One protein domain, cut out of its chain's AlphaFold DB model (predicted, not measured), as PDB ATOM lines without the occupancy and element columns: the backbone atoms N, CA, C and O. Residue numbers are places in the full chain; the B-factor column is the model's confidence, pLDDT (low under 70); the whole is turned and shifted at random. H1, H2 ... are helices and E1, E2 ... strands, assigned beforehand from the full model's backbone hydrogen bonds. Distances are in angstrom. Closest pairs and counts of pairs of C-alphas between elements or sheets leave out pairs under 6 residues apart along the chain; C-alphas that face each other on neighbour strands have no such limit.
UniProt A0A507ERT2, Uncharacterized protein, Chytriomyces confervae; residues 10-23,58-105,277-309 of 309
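AT A GLANCE: This is residues 10 to 23, 58 to 105 and 277 to 309 of the 309 residues of an uncharacterized protein of Chytriomyces confervae (UniProt A0A507ERT2). With little regular structure, this is a body of short strands: a three-strand sheet, E3, E6 and E7, is joined by tight links to the hairpin E4 and E5, while residues 301 to 309 stick out as a tail. The 95 printed residues hold E1 to E7, then H1, mostly strand; only 36 are in named elements. The mixed sheet's order is E3, E6, E7. The whole is compact, radius of gyration of the C-alphas 14.0 A, spanning 54 by 30 by 25 A.

HOW THE PARTS SIT: Look first at E1, residues 12 to 15, and E2, residues 18 to 21, which meet only at a point. E2 and E3, residues 73 to 76, come closest at the C-alphas of Tyr 20 and Cys 74, 6.1 A. In the hairpin E4, residues 82 to 86, and E5, residues 89 to 93, find N 84 and O 91 within hydrogen-bond range, 2.8 A. E6, residues 97 to 101, is antiparallel to E3, with N 74 and O 99 at 2.9 A, and parallel to E7, residues 284 to 288, with N 98 and O 284 at 3.0 A. H1, residues 297 to 300, too short for an O i to N i+4 pair, has C-alpha 297 closest to E5's C-alpha 90, 5.5 A.

IN THESE COORDINATES: Find E1 beginning at C-alpha 12 (136.384, 138.345, 85.114) and H1 ending at C-alpha 300 (131.826, 117.843, 103.624). E5 runs 13.3 A and E6 13.1 A.

THE WHOLE: Cuts fall between residues 23 and 58, 27.1 A, and 105 and 277, 14.4 A, C-alpha to C-alpha. Of the links printed whole, none is long. Confidence is under 70 at 27 residues, among them 10 to 23 and 302 to 309.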
ATOM      1  N   ALA A  10     136.975 137.887  77.953       32.41
ATOM      2  CA  ALA A  10     136.453 137.189  79.114       32.41
ATOM      3  C   ALA A  10     136.427 138.187  80.278       32.41
ATOM      4  O   ALA A  10     137.464 138.502  80.864       32.41
ATOM      5  N   VAL A  11     135.247 138.714  80.600       34.88
ATOM      6  CA  VAL A  11     135.094 139.599  81.754       34.88
ATOM      7  C   VAL A  11     135.137 138.740  83.018       34.88
ATOM      8  O   VAL A  11     134.205 137.994  83.326       34.88
ATOM      9  N   LEU A  12     136.249 138.841  83.746       39.66
ATOM     10  CA  LEU A  12     136.384 138.345  85.114       39.66
ATOM     11  C   LEU A  12     135.391 139.107  85.997       39.66
ATOM     12  O   LEU A  12     135.594 140.287  86.282       39.66
ATOM     13  N   HIS A  13     134.316 138.453  86.435       43.53
ATOM     14  CA  HIS A  13     133.413 139.037  87.421       43.53
ATOM     15  C   HIS A  13     133.724 138.490  88.811       43.53
ATOM     16  O   HIS A  13     133.731 137.282  89.045       43.53
ATOM     17  N   TYR A  14     133.983 139.417  89.730       37.47
ATOM     18  CA  TYR A  14     134.256 139.152  91.134       37.47
ATOM     19  C   TYR A  14     132.945 139.200  91.932       37.47
ATOM     20  O   TYR A  14     132.363 140.273  92.091       37.47
ATOM     21  N   CYS A  15     132.510 138.069  92.493       34.72
ATOM     22  CA  CYS A  15     131.640 138.073  93.674       34.72
ATOM     23  C   CYS A  15     132.492 137.702  94.894       34.72
ATOM     24  O   CYS A  15     132.669 136.532  95.227       34.72
ATOM     25  N   GLY A  16     133.072 138.709  95.550       45.38
ATOM     26  CA  GLY A  16     134.016 138.496  96.653       45.38
ATOM     27  C   GLY A  16     135.362 137.916  96.189       45.38
ATOM     28  O   GLY A  16     135.865 138.282  95.132       45.38
ATOM     29  N   ASN A  17     135.957 137.016  96.986       29.06
ATOM     30  CA  ASN A  17     137.321 136.481  96.792       29.06
ATOM     31  C   ASN A  17     137.424 135.274  95.831       29.06
ATOM     32  O   ASN A  17     138.438 134.576  95.844       29.06
ATOM     33  N   ALA A  18     136.400 134.980  95.028       35.91
ATOM     34  CA  ALA A  18     136.409 133.841  94.109       35.91
ATOM     35  C   ALA A  18     136.236 134.283  92.650       35.91
ATOM     36  O   ALA A  18     135.488 135.213  92.355       35.91
ATOM     37  N   VAL A  19     136.955 133.603  91.753       37.97
ATOM     38  CA  VAL A  19     136.973 133.864  90.308       37.97
ATOM     39  C   VAL A  19     136.073 132.857  89.600       37.97
ATOM     40  O   VAL A  19     136.249 131.651  89.777       37.97
ATOM     41  N   TYR A  20     135.161 133.337  88.756       47.78
ATOM     42  CA  TYR A  20     134.405 132.503  87.816       47.78
ATOM     43  C   TYR A  20     134.341 133.188  86.447       47.78
ATOM     44  O   TYR A  20     134.399 134.415  86.339       47.78
ATOM     45  N   LEU A  21     134.262 132.380  85.389       41.47
ATOM     46  CA  LEU A  21     134.205 132.852  84.006       41.47
ATOM     47  C   LEU A  21     132.748 133.098  83.598       41.47
ATOM     48  O   LEU A  21     131.967 132.154  83.553       41.47
ATOM     49  N   ARG A  22     132.409 134.348  83.264       43.88
ATOM     50  CA  ARG A  22     131.117 134.736  82.682       43.88
ATOM     51  C   ARG A  22     131.259 134.896  81.169       43.88
ATOM     52  O   ARG A  22     132.195 135.546  80.707       43.88
ATOM     53  N   LYS A  23     130.308 134.379  80.390       36.31
ATOM     54  CA  LYS A  23     130.166 134.701  78.964       36.31
ATOM     55  C   LYS A  23     129.059 135.752  78.840       36.31
ATOM     56  O   LYS A  23     127.883 135.435  78.938       36.31
ATOM     57  N   ILE A  58     121.049 125.869 104.256       71.31
ATOM     58  CA  ILE A  58     120.615 126.499 103.013       71.31
ATOM     59  C   ILE A  58     119.587 125.586 102.345       71.31
ATOM     60  O   ILE A  58     119.861 124.425 102.028       71.31
ATOM     61  N   GLU A  59     118.390 126.119 102.116       76.62
ATOM     62  CA  GLU A  59     117.351 125.425 101.368       76.62
ATOM     63  C   GLU A  59     117.633 125.594  99.867       76.62
ATOM     64  O   GLU A  59     117.067 126.452  99.197       76.62
ATOM     65  N   TRP A  60     118.568 124.788  99.347       75.06
ATOM     66  CA  TRP A  60     119.085 124.873  97.972       75.06
ATOM     67  C   TRP A  60     117.994 124.866  96.888       75.06
ATOM     68  O   TRP A  60     118.164 125.497  95.851       75.06
ATOM     69  N   SER A  61     116.856 124.212  97.138       67.56
ATOM     70  CA  SER A  61     115.701 124.181  96.231       67.56
ATOM     71  C   SER A  61     114.889 125.480  96.184       67.56
ATOM     72  O   SER A  61     114.043 125.624  95.305       67.56
ATOM     73  N   LYS A  62     115.115 126.410  97.118       71.25
ATOM     74  CA  LYS A  62     114.415 127.699  97.223       71.25
ATOM     75  C   LYS A  62     115.380 128.878  97.213       71.25
ATOM     76  O   LYS A  62     115.097 129.920  97.805       71.25
ATOM     77  N   LEU A  63     116.534 128.710  96.571       69.44
ATOM     78  CA  LEU A  63     117.446 129.827  96.413       69.44
ATOM     79  C   LEU A  63     116.760 130.962  95.644       69.44
ATOM     80  O   LEU A  63     116.056 130.700  94.664       69.44
ATOM     81  N   PRO A  64     116.951 132.211  96.092       64.62
ATOM     82  CA  PRO A  64     116.397 133.356  95.400       64.62
ATOM     83  C   PRO A  64     116.960 133.455  93.979       64.62
ATOM     84  O   PRO A  64     118.110 133.085  93.732       64.62
ATOM     85  N   ALA A  65     116.168 133.987  93.047       65.75
ATOM     86  CA  ALA A  65     116.588 134.142  91.654       65.75
ATOM     87  C   ALA A  65     117.794 135.088  91.512       65.75
ATOM     88  O   ALA A  65     118.573 134.965  90.575       65.75
ATOM     89  N   GLU A  66     117.958 136.007  92.463       66.38
ATOM     90  CA  GLU A  66     119.086 136.922  92.597       66.38
ATOM     91  C   GLU A  66     120.349 136.287  93.213       66.38
ATOM     92  O   GLU A  66     121.363 136.969  93.371       66.38
ATOM     93  N   HIS A  67     120.323 134.997  93.576       73.19
ATOM     94  CA  HIS A  67     121.518 134.308  94.057       73.19
ATOM     95  C   HIS A  67     122.603 134.321  92.961       73.19
ATOM     96  O   HIS A  67     122.306 133.979  91.820       73.19
ATOM     97  N   PRO A  68     123.878 134.634  93.271       71.44
ATOM     98  CA  PRO A  68     124.916 134.906  92.262       71.44
ATOM     99  C   PRO A  68     125.249 133.737  91.324       71.44
ATOM    100  O   PRO A  68     125.869 133.938  90.288       71.44
ATOM    101  N   PHE A  69     124.864 132.514  91.688       78.38
ATOM    102  CA  PHE A  69     125.018 131.331  90.834       78.38
ATOM    103  C   PHE A  69     123.769 130.995  90.014       78.38
ATOM    104  O   PHE A  69     123.834 130.142  89.132       78.38
ATOM    105  N   PHE A  70     122.615 131.576  90.344       81.56
ATOM    106  CA  PHE A  70     121.346 131.167  89.759       81.56
ATOM    107  C   PHE A  70     121.228 131.670  88.319       81.56
ATOM    108  O   PHE A  70     121.461 132.842  88.049       81.56
ATOM    109  N   ASN A  71     120.865 130.777  87.394       78.12
ATOM    110  CA  ASN A  71     120.821 131.019  85.943       78.12
ATOM    111  C   ASN A  71     122.155 131.451  85.304       78.12
ATOM    112  O   ASN A  71     122.163 131.880  84.153       78.12
ATOM    113  N   GLU A  72     123.276 131.289  86.004       78.56
ATOM    114  CA  GLU A  72     124.601 131.649  85.505       78.56
ATOM    115  C   GLU A  72     125.443 130.388  85.280       78.56
ATOM    116  O   GLU A  72     125.513 129.492  86.129       78.56
ATOM    117  N   PHE A  73     126.105 130.307  84.123       81.94
ATOM    118  CA  PHE A  73     127.053 129.230  83.853       81.94
ATOM    119  C   PHE A  73     128.347 129.480  84.629       81.94
ATOM    120  O   PHE A  73     129.043 130.466  84.397       81.94
ATOM    121  N   CYS A  74     128.684 128.566  85.534       84.62
ATOM    122  CA  CYS A  74     129.850 128.671  86.401       84.62
ATOM    123  C   CYS A  74     130.843 127.546  86.094       84.62
ATOM    124  O   CYS A  74     130.448 126.405  85.867       84.62
ATOM    125  N   ALA A  75     132.145 127.829  86.131       86.62
ATOM    126  CA  ALA A  75     133.174 126.819  85.893       86.62
ATOM    127  C   ALA A  75     134.400 127.013  86.787       86.62
ATOM    128  O   ALA A  75     134.845 128.138  87.012       86.62
ATOM    129  N   ASN A  76     134.979 125.899  87.231       88.44
ATOM    130  CA  ASN A  76     136.328 125.825  87.772       88.44
ATOM    131  C   ASN A  76     137.233 125.132  86.737       88.44
ATOM    132  O   ASN A  76     137.297 123.901  86.707       88.44
ATOM    133  N   PRO A  77     137.948 125.889  85.885       85.62
ATOM    134  CA  PRO A  77     138.850 125.312  84.890       85.62
ATOM    135  C   PRO A  77     140.188 124.849  85.488       85.62
ATOM    136  O   PRO A  77     140.994 124.243  84.782       85.62
ATOM    137  N   THR A  78     140.458 125.156  86.759       87.56
ATOM    138  CA  THR A  78     141.761 124.928  87.388       87.56
ATOM    139  C   THR A  78     141.950 123.470  87.816       87.56
ATOM    140  O   THR A  78     140.994 122.699  87.895       87.56
ATOM    141  N   ALA A  79     143.198 123.108  88.128       89.94
ATOM    142  CA  ALA A  79     143.571 121.789  88.641       89.94
ATOM    143  C   ALA A  79     143.367 121.638  90.164       89.94
ATOM    144  O   ALA A  79     143.745 120.620  90.741       89.94
ATOM    145  N   SER A  80     142.789 122.634  90.844       90.94
ATOM    146  CA  SER A  80     142.548 122.604  92.292       90.94
ATOM    147  C   SER A  80     141.096 122.956  92.630       90.94
ATOM    148  O   SER A  80     140.440 123.670  91.871       90.94
ATOM    149  N   PRO A  81     140.546 122.447  93.747       91.50
ATOM    150  CA  PRO A  81     139.211 122.835  94.177       91.50
ATOM    151  C   PRO A  81     139.177 124.315  94.582       91.50
ATOM    152  O   PRO A  81     140.115 124.823  95.195       91.50
ATOM    153  N   LEU A  82     138.074 124.995  94.271       89.38
ATOM    154  CA  LEU A  82     137.803 126.358  94.725       89.38
ATOM    155  C   LEU A  82     136.831 126.315  95.902       89.38
ATOM    156  O   LEU A  82     135.812 125.634  95.831       89.38
ATOM    157  N   ARG A  83     137.111 127.074  96.963       90.12
ATOM    158  CA  ARG A  83     136.170 127.301  98.066       90.12
ATOM    159  C   ARG A  83     135.543 128.676  97.892       90.12
ATOM    160  O   ARG A  83     136.243 129.680  97.994       90.12
ATOM    161  N   ILE A  84     134.243 128.721  97.629       84.50
ATOM    162  CA  ILE A  84     133.516 129.971  97.413       84.50
ATOM    163  C   ILE A  84     132.672 130.267  98.654       84.50
ATOM    164  O   ILE A  84     131.767 129.487  98.962       84.50
ATOM    165  N   PRO A  85     132.942 131.366  99.376       81.06
ATOM    166  CA  PRO A  85     132.070 131.819 100.450       81.06
ATOM    167  C   PRO A  85     130.689 132.177  99.899       81.06
ATOM    168  O   PRO A  85     130.576 132.889  98.902       81.06
ATOM    169  N   ILE A  86     129.647 131.713 100.575       77.50
ATOM    170  CA  ILE A  86     128.255 132.120 100.361       77.50
ATOM    171  C   ILE A  86     127.692 132.574 101.708       77.50
ATOM    172  O   ILE A  86     128.273 132.252 102.736       77.50
ATOM    173  N   GLN A  87     126.591 133.325 101.731       72.31
ATOM    174  CA  GLN A  87     126.107 134.045 102.926       72.31
ATOM    175  C   GLN A  87     126.379 133.351 104.279       72.31
ATOM    176  O   GLN A  87     127.071 133.918 105.119       72.31
ATOM    177  N   LEU A  88     125.866 132.131 104.475       71.75
ATOM    178  CA  LEU A  88     125.942 131.389 105.743       71.75
ATOM    179  C   LEU A  88     126.815 130.121 105.671       71.75
ATOM    180  O   LEU A  88     126.779 129.306 106.589       71.75
ATOM    181  N   SER A  89     127.574 129.918 104.588       81.12
ATOM    182  CA  SER A  89     128.409 128.720 104.406       81.12
ATOM    183  C   SER A  89     129.543 128.965 103.395       81.12
ATOM    184  O   SER A  89     129.907 130.087 103.054       81.12
ATOM    185  N   SER A  90     130.129 127.900 102.875       85.31
ATOM    186  CA  SER A  90     130.951 127.931 101.674       85.31
ATOM    187  C   SER A  90     130.644 126.710 100.828       85.31
ATOM    188  O   SER A  90     130.285 125.670 101.370       85.31
ATOM    189  N   VAL A  91     130.811 126.817  99.516       89.50
ATOM    190  CA  VAL A  91     130.733 125.669  98.609       89.50
ATOM    191  C   VAL A  91     132.101 125.340  98.039       89.50
ATOM    192  O   VAL A  91     132.888 126.234  97.722       89.50
ATOM    193  N   TYR A  92     132.369 124.050  97.880       91.69
ATOM    194  CA  TYR A  92     133.571 123.534  97.239       91.69
ATOM    195  C   TYR A  92     133.281 123.148  95.792       91.69
ATOM    196  O   TYR A  92     132.528 122.210  95.527       91.69
ATOM    197  N   ILE A  93     133.910 123.841  94.845       93.31
ATOM    198  CA  ILE A  93     133.799 123.556  93.414       93.31
ATOM    199  C   ILE A  93     135.008 122.722  92.982       93.31
ATOM    200  O   ILE A  93     136.130 123.238  92.992       93.31
ATOM    201  N   PRO A  94     134.828 121.445  92.599       94.44
ATOM    202  CA  PRO A  94     135.934 120.575  92.207       94.44
ATOM    203  C   PRO A  94     136.714 121.104  90.996       94.44
ATOM    204  O   PRO A  94     136.157 121.864  90.200       94.44
ATOM    205  N   PRO A  95     137.980 120.694  90.822       91.25
ATOM    206  CA  PRO A  95     138.756 121.039  89.634       91.25
ATOM    207  C   PRO A  95     138.081 120.548  88.352       91.25
ATOM    208  O   PRO A  95     137.333 119.572  88.376       91.25
ATOM    209  N   HIS A  96     138.366 121.216  87.238       89.44
ATOM    210  CA  HIS A  96     137.872 120.864  85.899       89.44
ATOM    211  C   HIS A  96     136.368 120.547  85.847       89.44
ATOM    212  O   HIS A  96     135.942 119.590  85.199       89.44
ATOM    213  N   SER A  97     135.565 121.323  86.568       91.56
ATOM    214  CA  SER A  97     134.118 121.143  86.636       91.56
ATOM    215  C   SER A  97     133.399 122.393  86.164       91.56
ATOM    216  O   SER A  97     133.936 123.503  86.215       91.56
ATOM    217  N   SER A  98     132.171 122.221  85.707       90.56
ATOM    218  CA  SER A  98     131.263 123.336  85.484       90.56
ATOM    219  C   SER A  98     129.874 122.973  85.958       90.56
ATOM    220  O   SER A  98     129.534 121.799  86.135       90.56
ATOM    221  N   PHE A  99     129.070 123.989  86.221       90.25
ATOM    222  CA  PHE A  99     127.707 123.788  86.640       90.25
ATOM    223  C   PHE A  99     126.804 124.924  86.202       90.25
ATOM    224  O   PHE A  99     127.237 126.057  85.992       90.25
ATOM    225  N   LEU A 100     125.526 124.594  86.106       87.69
ATOM    226  CA  LEU A 100     124.454 125.556  85.978       87.69
ATOM    227  C   LEU A 100     123.459 125.286  87.103       87.69
ATOM    228  O   LEU A 100     122.878 124.203  87.186       87.69
ATOM    229  N   LEU A 101     123.284 126.265  87.981       87.69
ATOM    230  CA  LEU A 101     122.264 126.224  89.017       87.69
ATOM    231  C   LEU A 101     121.020 126.913  88.462       87.69
ATOM    232  O   LEU A 101     120.911 128.134  88.494       87.69
ATOM    233  N   SER A 102     120.107 126.147  87.880       85.44
ATOM    234  CA  SER A 102     118.903 126.716  87.280       85.44
ATOM    235  C   SER A 102     117.791 125.695  87.161       85.44
ATOM    236  O   SER A 102     118.027 124.480  87.161       85.44
ATOM    237  N   ASP A 103     116.594 126.218  86.905       85.25
ATOM    238  CA  ASP A 103     115.496 125.398  86.428       85.25
ATOM    239  C   ASP A 103     115.840 124.803  85.064       85.25
ATOM    240  O   ASP A 103     116.346 125.491  84.168       85.25
ATOM    241  N   ILE A 104     115.531 123.515  84.896       82.06
ATOM    242  CA  ILE A 104     115.762 122.802  83.645       82.06
ATOM    243  C   ILE A 104     115.011 123.459  82.464       82.06
ATOM    244  O   ILE A 104     115.447 123.426  81.316       82.06
ATOM    245  N   ARG A 105     113.883 124.112  82.763       80.94
ATOM    246  CA  ARG A 105     112.993 124.808  81.823       80.94
ATOM    247  C   ARG A 105     113.585 126.111  81.292       80.94
ATOM    248  O   ARG A 105     113.169 126.573  80.224       80.94
ATOM    249  N   ALA A 277     121.379 117.299  88.603       93.81
ATOM    250  CA  ALA A 277     122.492 117.131  89.519       93.81
ATOM    251  C   ALA A 277     122.206 117.790  90.873       93.81
ATOM    252  O   ALA A 277     121.604 118.864  90.959       93.81
ATOM    253  N   ARG A 278     122.716 117.158  91.934       92.81
ATOM    254  CA  ARG A 278     122.757 117.713  93.302       92.81
ATOM    255  C   ARG A 278     124.174 117.910  93.835       92.81
ATOM    256  O   ARG A 278     124.367 118.318  94.979       92.81
ATOM    257  N   MET A 279     125.151 117.569  92.997       93.62
ATOM    258  CA  MET A 279     126.567 117.683  93.278       93.62
ATOM    259  C   MET A 279     127.324 118.057  92.001       93.62
ATOM    260  O   MET A 279     127.117 117.472  90.936       93.62
ATOM    261  N   VAL A 280     128.241 119.005  92.122       94.12
ATOM    262  CA  VAL A 280     129.269 119.314  91.132       94.12
ATOM    263  C   VAL A 280     130.444 118.374  91.342       94.12
ATOM    264  O   VAL A 280     130.895 118.176  92.475       94.12
ATOM    265  N   ARG A 281     130.942 117.792  90.250       94.31
ATOM    266  CA  ARG A 281     131.991 116.768  90.257       94.31
ATOM    267  C   ARG A 281     133.108 117.120  89.281       94.31
ATOM    268  O   ARG A 281     132.865 117.715  88.236       94.31
ATOM    269  N   SER A 282     134.331 116.715  89.612       93.19
ATOM    270  CA  SER A 282     135.490 116.930  88.737       93.19
ATOM    271  C   SER A 282     135.312 116.220  87.394       93.19
ATOM    272  O   SER A 282     134.963 115.038  87.370       93.19
ATOM    273  N   GLY A 283     135.530 116.931  86.287       90.69
ATOM    274  CA  GLY A 283     135.343 116.418  84.926       90.69
ATOM    275  C   GLY A 283     133.884 116.348  84.454       90.69
ATOM    276  O   GLY A 283     133.614 115.740  83.417       90.69
ATOM    277  N   TRP A 284     132.944 116.939  85.199       93.81
ATOM    278  CA  TRP A 284     131.519 116.958  84.864       93.81
ATOM    279  C   TRP A 284     130.995 118.377  84.655       93.81
ATOM    280  O   TRP A 284     131.412 119.326  85.319       93.81
ATOM    281  N   HIS A 285     130.038 118.482  83.740       92.69
ATOM    282  CA  HIS A 285     129.050 119.546  83.705       92.69
ATOM    283  C   HIS A 285     127.860 119.085  84.550       92.69
ATOM    284  O   HIS A 285     127.255 118.058  84.245       92.69
ATOM    285  N   SER A 286     127.523 119.815  85.606       93.56
ATOM    286  CA  SER A 286     126.411 119.480  86.500       93.56
ATOM    287  C   SER A 286     125.291 120.498  86.359       93.56
ATOM    288  O   SER A 286     125.510 121.693  86.519       93.56
ATOM    289  N   TRP A 287     124.070 120.052  86.099       92.06
ATOM    290  CA  TRP A 287     122.952 120.964  85.909       92.06
ATOM    291  C   TRP A 287     121.721 120.528  86.689       92.06
ATOM    292  O   TRP A 287     121.230 119.409  86.540       92.06
ATOM    293  N   GLY A 288     121.206 121.427  87.524       91.00
ATOM    294  CA  GLY A 288     119.944 121.250  88.227       91.00
ATOM    295  C   GLY A 288     119.686 122.367  89.231       91.00
ATOM    296  O   GLY A 288     120.565 123.174  89.519       91.00
ATOM    297  N   ASN A 289     118.489 122.361  89.816       89.12
ATOM    298  CA  ASN A 289     118.066 123.337  90.831       89.12
ATOM    299  C   ASN A 289     118.839 123.246  92.153       89.12
ATOM    300  O   ASN A 289     118.760 124.146  92.973       89.12
ATOM    301  N   GLU A 290     119.551 122.146  92.390       89.56
ATOM    302  CA  GLU A 290     120.230 121.870  93.656       89.56
ATOM    303  C   GLU A 290     121.699 121.461  93.435       89.56
ATOM    304  O   GLU A 290     122.285 120.804  94.291       89.56
ATOM    305  N   CYS A 291     122.320 121.803  92.298       89.06
ATOM    306  CA  CYS A 291     123.608 121.223  91.885       89.06
ATOM    307  C   CYS A 291     124.771 121.440  92.869       89.06
ATOM    308  O   CYS A 291     125.731 120.680  92.830       89.06
ATOM    309  N   LEU A 292     124.678 122.429  93.761       90.62
ATOM    310  CA  LEU A 292     125.682 122.738  94.785       90.62
ATOM    311  C   LEU A 292     125.364 122.167  96.175       90.62
ATOM    312  O   LEU A 292     126.166 122.321  97.094       90.62
ATOM    313  N   LYS A 293     124.225 121.492  96.349       89.69
ATOM    314  CA  LYS A 293     123.742 121.031  97.656       89.69
ATOM    315  C   LYS A 293     124.757 120.169  98.396       89.69
ATOM    316  O   LYS A 293     125.033 120.424  99.559       89.69
ATOM    317  N   PHE A 294     125.335 119.177  97.722       91.00
ATOM    318  CA  PHE A 294     126.349 118.298  98.315       91.00
ATOM    319  C   PHE A 294     127.787 118.826  98.164       91.00
ATOM    320  O   PHE A 294     128.739 118.125  98.496       91.00
ATOM    321  N   ASN A 295     127.947 120.056  97.671       92.19
ATOM    322  CA  ASN A 295     129.215 120.788  97.647       92.19
ATOM    323  C   ASN A 295     129.327 121.788  98.799       92.19
ATOM    324  O   ASN A 295     130.403 122.342  99.018       92.19
ATOM    325  N   ASP A 296     128.231 122.043  99.511       89.06
ATOM    326  CA  ASP A 296     128.205 122.874 100.705       89.06
ATOM    327  C   ASP A 296     129.091 122.253 101.796       89.06
ATOM    328  O   ASP A 296     129.015 121.059 102.095       89.06
ATOM    329  N   ALA A 297     129.952 123.082 102.381       86.75
ATOM    330  CA  ALA A 297     130.876 122.724 103.444       86.75
ATOM    331  C   ALA A 297     130.179 122.008 104.607       86.75
ATOM    332  O   ALA A 297     130.753 121.085 105.174       86.75
ATOM    333  N   ALA A 298     128.918 122.340 104.899       83.56
ATOM    334  CA  ALA A 298     128.138 121.679 105.942       83.56
ATOM    335  C   ALA A 298     127.917 120.168 105.709       83.56
ATOM    336  O   ALA A 298     127.577 119.459 106.658       83.56
ATOM    337  N   PHE A 299     128.081 119.681 104.471       80.38
ATOM    338  CA  PHE A 299     128.026 118.256 104.118       80.38
ATOM    339  C   PHE A 299     129.402 117.585 104.054       80.38
ATOM    340  O   PHE A 299     129.469 116.359 104.115       80.38
ATOM    341  N   LEU A 300     130.477 118.358 103.885       80.50
ATOM    342  CA  LEU A 300     131.826 117.843 103.624       80.50
ATOM    343  C   LEU A 300     132.745 117.932 104.843       80.50
ATOM    344  O   LEU A 300     133.653 117.118 104.988       80.50
ATOM    345  N   GLU A 301     132.524 118.918 105.704       78.81
ATOM    346  CA  GLU A 301     133.328 119.147 106.894       78.81
ATOM    347  C   GLU A 301     132.705 118.401 108.082       78.81
ATOM    348  O   GLU A 301     131.496 118.463 108.326       78.81
ATOM    349  N   GLU A 302     133.532 117.666 108.833       61.72
ATOM    350  CA  GLU A 302     133.090 117.045 110.078       61.72
ATOM    351  C   GLU A 302     132.615 118.129 111.046       61.72
ATOM    352  O   GLU A 302     133.317 119.110 111.310       61.72
ATOM    353  N   ARG A 303     131.425 117.946 111.629       58.69
ATOM    354  CA  ARG A 303     131.025 118.796 112.749       58.69
ATOM    355  C   ARG A 303     131.957 118.489 113.920       58.69
ATOM    356  O   ARG A 303     132.078 117.310 114.271       58.69
ATOM    357  N   PRO A 304     132.564 119.496 114.569       51.09
ATOM    358  CA  PRO A 304     133.250 119.254 115.824       51.09
ATOM    359  C   PRO A 304     132.254 118.591 116.776       51.09
ATOM    360  O   PRO A 304     131.141 119.088 116.977       51.09
ATOM    361  N   LYS A 305     132.624 117.424 117.312       45.09
ATOM    362  CA  LYS A 305     131.843 116.776 118.363       45.09
ATOM    363  C   LYS A 305     131.829 117.746 119.536       45.09
ATOM    364  O   LYS A 305     132.858 117.944 120.173       45.09
ATOM    365  N   VAL A 306     130.684 118.372 119.795       48.56
ATOM    366  CA  VAL A 306     130.476 119.078 121.056       48.56
ATOM    367  C   VAL A 306     130.493 117.991 122.123       48.56
ATOM    368  O   VAL A 306     129.553 117.204 122.228       48.56
ATOM    369  N   LEU A 307     131.615 117.875 122.830       40.03
ATOM    370  CA  LEU A 307     131.682 117.115 124.065       40.03
ATOM    371  C   LEU A 307     130.775 117.859 125.042       40.03
ATOM    372  O   LEU A 307     131.092 118.967 125.468       40.03
ATOM    373  N   ILE A 308     129.597 117.297 125.291       44.44
ATOM    374  CA  ILE A 308     128.784 117.702 126.430       44.44
ATOM    375  C   ILE A 308     129.463 117.031 127.626       44.44
ATOM    376  O   ILE A 308     129.340 115.815 127.785       44.44
ATOM    377  N   GLU A 309     130.272 117.803 128.353       46.75
ATOM    378  CA  GLU A 309     130.777 117.445 129.687       46.75
ATOM    379  C   GLU A 309     129.666 117.548 130.737       46.75
ATOM    380  O   GLU A 309     128.826 118.475 130.628       46.75
TER     381      GLU A 309